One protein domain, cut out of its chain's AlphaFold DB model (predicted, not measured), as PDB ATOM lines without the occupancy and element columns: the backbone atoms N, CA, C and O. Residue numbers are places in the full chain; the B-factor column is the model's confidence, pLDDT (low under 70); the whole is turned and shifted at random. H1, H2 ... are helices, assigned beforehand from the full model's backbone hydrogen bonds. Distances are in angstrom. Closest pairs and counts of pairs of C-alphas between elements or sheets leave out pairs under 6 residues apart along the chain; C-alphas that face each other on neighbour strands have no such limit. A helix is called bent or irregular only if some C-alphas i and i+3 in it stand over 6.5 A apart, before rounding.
ATOM      1  N   SER A   2      25.611 -35.781   3.315       76.38
ATOM      2  CA  SER A   2      26.058 -36.520   2.125       76.38
ATOM      3  C   SER A   2      25.955 -38.023   2.389       76.38
ATOM      4  O   SER A   2      26.193 -38.468   3.510       76.38
ATOM      5  N   THR A   3      25.595 -38.810   1.378       73.62
ATOM      6  CA  THR A   3      25.479 -40.276   1.486       73.62
ATOM      7  C   THR A   3      26.782 -40.927   1.952       73.62
ATOM      8  O   THR A   3      26.757 -41.844   2.766       73.62
ATOM      9  N   SER A   4      27.922 -40.397   1.503       78.31
ATOM     10  CA  SER A   4      29.252 -40.898   1.860       78.31
ATOM     11  C   SER A   4      29.550 -40.789   3.364       78.31
ATOM     12  O   SER A   4      30.153 -41.687   3.946       78.31
ATOM     13  N   GLU A   5      29.082 -39.723   4.017       84.69
ATOM     14  CA  GLU A   5      29.291 -39.492   5.453       84.69
ATOM     15  C   GLU A   5      28.447 -40.438   6.324       84.69
ATOM     16  O   GLU A   5      28.921 -40.952   7.337       84.69
ATOM     17  N   ASP A   6      27.217 -40.735   5.894       87.75
ATOM     18  CA  ASP A   6      26.344 -41.695   6.579       87.75
ATOM     19  C   ASP A   6      26.912 -43.122   6.511       87.75
ATOM     20  O   ASP A   6      26.965 -43.838   7.514       87.75
ATOM     21  N   ILE A   7      27.451 -43.507   5.351       83.00
ATOM     22  CA  ILE A   7      28.119 -44.801   5.169       83.00
ATOM     23  C   ILE A   7      29.342 -44.916   6.085       83.00
ATOM     24  O   ILE A   7      29.518 -45.942   6.739       83.00
ATOM     25  N   GLN A   8      30.167 -43.874   6.204       86.69
ATOM     26  CA  GLN A   8      31.311 -43.891   7.124       86.69
ATOM     27  C   GLN A   8      30.880 -44.093   8.580       86.69
ATOM     28  O   GLN A   8      31.503 -44.868   9.307       86.69
ATOM     29  N   ASN A   9      29.784 -43.457   8.997       89.38
ATOM     30  CA  ASN A   9      29.239 -43.605  10.344       89.38
ATOM     31  C   ASN A   9      28.662 -45.014  10.583       89.38
ATOM     32  O   ASN A   9      28.846 -45.595  11.650       89.38
ATOM     33  N   LEU A  10      28.005 -45.602   9.579       90.00
ATOM     34  CA  LEU A  10      27.558 -46.996   9.614       90.00
ATOM     35  C   LEU A  10      28.741 -47.952   9.768       90.00
ATOM     36  O   LEU A  10      28.728 -48.781  10.671       90.00
ATOM     37  N   PHE A  11      29.781 -47.810   8.946       88.25
ATOM     38  CA  PHE A  11      30.976 -48.650   9.032       88.25
ATOM     39  C   PHE A  11      31.681 -48.507  10.388       88.25
ATOM     40  O   PHE A  11      32.057 -49.517  10.982       88.25
ATOM     41  N   GLY A  12      31.748 -47.291  10.940       90.44
ATOM     42  CA  GLY A  12      32.289 -47.040  12.278       90.44
ATOM     43  C   GLY A  12      31.541 -47.749  13.417       90.44
ATOM     44  O   GLY A  12      32.141 -48.026  14.448       90.44
ATOM     45  N   LYS A  13      30.257 -48.098  13.246       91.62
ATOM     46  CA  LYS A  13      29.476 -48.847  14.254       91.62
ATOM     47  C   LYS A  13      29.746 -50.350  14.253       91.62
ATOM     48  O   LYS A  13      29.401 -51.023  15.221       91.62
ATOM     49  N   PHE A  14      30.306 -50.873  13.167       89.38
ATOM     50  CA  PHE A  14      30.535 -52.303  12.965       89.38
ATOM     51  C   PHE A  14      32.024 -52.643  12.821       89.38
ATOM     52  O   PHE A  14      32.345 -53.732  12.355       89.38
ATOM     53  N   ASP A  15      32.918 -51.710  13.173       87.00
ATOM     54  CA  ASP A  15      34.369 -51.815  12.955       87.00
ATOM     55  C   ASP A  15      34.745 -52.147  11.496       87.00
ATOM     56  O   ASP A  15      35.772 -52.762  11.202       87.00
ATOM     57  N   GLY A  16      33.895 -51.747  10.550       86.12
ATOM     58  CA  GLY A  16      34.132 -51.947   9.131       86.12
ATOM     59  C   GLY A  16      35.065 -50.876   8.563       86.12
ATOM     60  O   GLY A  16      35.087 -49.734   9.020       86.12
ATOM     61  N   THR A  17      35.774 -51.205   7.480       84.50
ATOM     62  CA  THR A  17      36.578 -50.221   6.739       84.50
ATOM     63  C   THR A  17      35.753 -49.580   5.615       84.50
ATOM     64  O   THR A  17      35.406 -50.261   4.647       84.50
ATOM     65  N   PRO A  18      35.439 -48.271   5.680       80.31
ATOM     66  CA  PRO A  18      34.678 -47.595   4.627       80.31
ATOM     67  C   PRO A  18      35.438 -47.538   3.293       80.31
ATOM     68  O   PRO A  18      34.833 -47.338   2.248       80.31
ATOM     69  N   GLN A  19      36.756 -47.760   3.298       78.38
ATOM     70  CA  GLN A  19      37.597 -47.821   2.099       78.38
ATOM     71  C   GLN A  19      37.300 -49.044   1.220       78.38
ATOM     72  O   GLN A  19      37.618 -49.033   0.035       78.38
ATOM     73  N   GLN A  20      36.702 -50.098   1.787       76.94
ATOM     74  CA  GLN A  20      36.248 -51.267   1.026       76.94
ATOM     75  C   GLN A  20      34.871 -51.047   0.395       76.94
ATOM     76  O   GLN A  20      34.447 -51.833  -0.453       76.94
ATOM     77  N   TYR A  21      34.163 -49.991   0.800       74.06
ATOM     78  CA  TYR A  21      32.879 -49.653   0.223       74.06
ATOM     79  C   TYR A  21      33.092 -48.917  -1.096       74.06
ATOM     80  O   TYR A  21      33.421 -47.732  -1.136       74.06
ATOM     81  N   GLN A  22      32.898 -49.642  -2.190       76.12
ATOM     82  CA  GLN A  22      32.813 -49.049  -3.510       76.12
ATOM     83  C   GLN A  22      31.340 -48.861  -3.854       76.12
ATOM     84  O   GLN A  22      30.603 -49.834  -4.027       76.12
ATOM     85  N   GLU A  23      30.909 -47.605  -3.961       71.38
ATOM     86  CA  GLU A  23      29.640 -47.285  -4.606       71.38
ATOM     87  C   GLU A  23      29.748 -47.728  -6.064       71.38
ATOM     88  O   GLU A  23      30.378 -47.067  -6.890       71.38
ATOM     89  N   VAL A  24      29.183 -48.894  -6.384       68.56
ATOM     90  CA  VAL A  24      29.023 -49.283  -7.782       68.56
ATOM     91  C   VAL A  24      28.078 -48.258  -8.394       68.56
ATOM     92  O   VAL A  24      26.974 -48.068  -7.878       68.56
ATOM     93  N   ALA A  25      28.540 -47.554  -9.430       65.44
ATOM     94  CA  ALA A  25      27.806 -46.469 -10.069       65.44
ATOM     95  C   ALA A  25      26.356 -46.904 -10.334       65.44
ATOM     96  O   ALA A  25      26.091 -47.824 -11.114       65.44
ATOM     97  N   ARG A  26      25.416 -46.278  -9.615       63.66
ATOM     98  CA  ARG A  26      24.005 -46.688  -9.599       63.66
ATOM     99  C   ARG A  26      23.341 -46.567 -10.966       63.66
ATOM    100  O   ARG A  26      22.365 -47.265 -11.214       63.66
ATOM    101  N   ASP A  27      23.875 -45.728 -11.844       64.12
ATOM    102  CA  ASP A  27      23.252 -45.424 -13.130       64.12
ATOM    103  C   ASP A  27      23.384 -46.588 -14.123       64.12
ATOM    104  O   ASP A  27      22.396 -46.972 -14.757       64.12
ATOM    105  N   ASP A  28      24.553 -47.234 -14.175       62.56
ATOM    106  CA  ASP A  28      24.788 -48.392 -15.048       62.56
ATOM    107  C   ASP A  28      23.993 -49.617 -14.566       62.56
ATOM    108  O   ASP A  28      23.358 -50.318 -15.360       62.56
ATOM    109  N   GLN A  29      23.929 -49.827 -13.245       70.81
ATOM    110  CA  GLN A  29      23.118 -50.897 -12.656       70.81
ATOM    111  C   GLN A  29      21.616 -50.643 -12.780       70.81
ATOM    112  O   GLN A  29      20.854 -51.595 -12.925       70.81
ATOM    113  N   ALA A  30      21.163 -49.388 -12.742       70.00
ATOM    114  CA  ALA A  30      19.757 -49.059 -12.951       70.00
ATOM    115  C   ALA A  30      19.326 -49.363 -14.392       70.00
ATOM    116  O   ALA A  30      18.239 -49.906 -14.607       70.00
ATOM    117  N   GLY A  31      20.183 -49.069 -15.376       74.44
ATOM    118  CA  GLY A  31      19.971 -49.471 -16.768       74.44
ATOM    119  C   GLY A  31      19.898 -50.991 -16.922       74.44
ATOM    120  O   GLY A  31      18.944 -51.521 -17.499       74.44
ATOM    121  N   GLU A  32      20.855 -51.709 -16.332       76.62
ATOM    122  CA  GLU A  32      20.903 -53.171 -16.389       76.62
ATOM    123  C   GLU A  32      19.718 -53.820 -15.650       76.62
ATOM    124  O   GLU A  32      19.108 -54.763 -16.158       76.62
ATOM    125  N   ALA A  33      19.308 -53.278 -14.503       77.75
ATOM    126  CA  ALA A  33      18.129 -53.720 -13.765       77.75
ATOM    127  C   ALA A  33      16.846 -53.518 -14.582       77.75
ATOM    128  O   ALA A  33      16.040 -54.441 -14.681       77.75
ATOM    129  N   ARG A  34      16.672 -52.364 -15.244       75.25
ATOM    130  CA  ARG A  34      15.528 -52.124 -16.146       75.25
ATOM    131  C   ARG A  34      15.490 -53.127 -17.300       75.25
ATOM    132  O   ARG A  34      14.412 -53.576 -17.672       75.25
ATOM    133  N   SER A  35      16.650 -53.521 -17.826       76.12
ATOM    134  CA  SER A  35      16.731 -54.555 -18.867       76.12
ATOM    135  C   SER A  35      16.434 -55.971 -18.343       76.12
ATOM    136  O   SER A  35      15.843 -56.780 -19.058       76.12
ATOM    137  N   ARG A  36      16.786 -56.265 -17.081       83.19
ATOM    138  CA  ARG A  36      16.545 -57.558 -16.410       83.19
ATOM    139  C   ARG A  36      15.107 -57.770 -15.958       83.19
ATOM    140  O   ARG A  36      14.707 -58.913 -15.751       83.19
ATOM    141  N   TRP A  37      14.336 -56.700 -15.824       80.75
ATOM    142  CA  TRP A  37      12.924 -56.756 -15.472       80.75
ATOM    143  C   TRP A  37      12.086 -56.196 -16.627       80.75
ATOM    144  O   TRP A  37      11.638 -55.053 -16.548       80.75
ATOM    145  N   PRO A  38      11.816 -56.986 -17.686       75.06
ATOM    146  CA  PRO A  38      11.039 -56.541 -18.849       75.06
ATOM    147  C   PRO A  38       9.650 -55.990 -18.499       75.06
ATOM    148  O   PRO A  38       9.079 -55.204 -19.245       75.06
ATOM    149  N   LEU A  39       9.089 -56.382 -17.352       74.06
ATOM    150  CA  LEU A  39       7.836 -55.810 -16.862       74.06
ATOM    151  C   LEU A  39       8.014 -54.360 -16.382       74.06
ATOM    152  O   LEU A  39       7.143 -53.532 -16.628       74.06
ATOM    153  N   LEU A  40       9.155 -54.016 -15.779       67.12
ATOM    154  CA  LEU A  40       9.457 -52.655 -15.324       67.12
ATOM    155  C   LEU A  40       9.809 -51.703 -16.470       67.12
ATOM    156  O   LEU A  40       9.637 -50.502 -16.311       67.12
ATOM    157  N   SER A  41      10.265 -52.202 -17.623       65.69
ATOM    158  CA  SER A  41      10.464 -51.357 -18.809       65.69
ATOM    159  C   SER A  41       9.148 -50.975 -19.491       65.69
ATOM    160  O   SER A  41       9.082 -49.935 -20.143       65.69
ATOM    161  N   SER A  42       8.094 -51.784 -19.316       67.81
ATOM    162  CA  SER A  42       6.742 -51.464 -19.796       67.81
ATOM    163  C   SER A  42       6.005 -50.457 -18.907       67.81
ATOM    164  O   SER A  42       5.132 -49.733 -19.383       67.81
ATOM    165  N   LEU A  43       6.387 -50.366 -17.627       66.38
ATOM    166  CA  LEU A  43       5.961 -49.298 -16.728       66.38
ATOM    167  C   LEU A  43       6.762 -48.042 -17.072       66.38
ATOM    168  O   LEU A  43       7.891 -47.854 -16.623       66.38
TER     169      LEU A  43
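Overview. This is residues 2 to 43 of the 291 residues of an uncharacterized protein of Pararobbsia silviterrae (UniProt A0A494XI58). The printed part is a drawn-out rod with a helix at each end: H1 at one end, a long stretch without named elements in between, and H2 followed at once by the short H3 at the other end. After H1 the chain folds back at residues 14 to 18 and then runs, strung out, to H2, with no helix of one end packing on a helix of the other. There are 42 residues with three named helices, in the order H1, H2, H3, and no named strand; the class is all helix. The whole is extended, with a radius of gyration of the C-alphas of 15.0 A, and the C-alphas span 42 by 17 by 16 A.

Arrangement. H1, residues 3 to 13, touches no helix. It is apart from H2, residues 26 to 36, and also apart from H3, residues 38 to 42. H2 and H3 only just touch, with 3 pairs of C-alphas within 8 A, and they touch only at the corner by their link. Their closest C-alphas are those of Arg 34 and Ser 41, 5.8 A apart, and their centres are 11.9 A apart. In H1 and H2 every O i to N i+4 pair is within hydrogen-bond range. In H3 it is 0 of 1 such pairs, while 1 of 2 O i to N i+3 pairs is within range. Residues 24 to 30, of which 26 to 30 belong to H2, stand free. Residues 35 to 40, of which 38 to 40 belong to H3, stand free as well.

Along the chain. H1 begins at Thr 3, C-alpha at (25.479, -40.276, 1.486), and ends at Lys 13, C-alpha at (29.476, -48.847, 14.254), 15.9 A from first to last C-alpha. Residues 14 to 25 hold no named element. H2 runs from Arg 26, C-alpha at (24.005, -46.688, -9.599), to Arg 36 and measures 14.8 A from first to last C-alpha. Trp 37 lies between H2 and H3. H3 runs from Pro 38 to Ser 42, C-alpha at (6.742, -51.464, -19.796), 6.7 A from first to last C-alpha. No helix is bent or irregular.

Size, cuts and confidence. The two C-alphas farthest apart are those of Asp 15 and Ser 42, 42.8 A. The first and last printed C-alphas, of Ser 2 and Leu 43, are 30.4 A apart. The printed part has no cut. The link from H1 to H2 is long, with 12 residues whose C-alphas lie 5 to 20 A from the mean of all C-alphas; the link from H2 to H3 is tight, with 1 residue. The mean pLDDT of the printed part, the confidence of a predicted model, is 77.4, and 9 printed residues are under 70: residues 24 to 28 and 40 to 43.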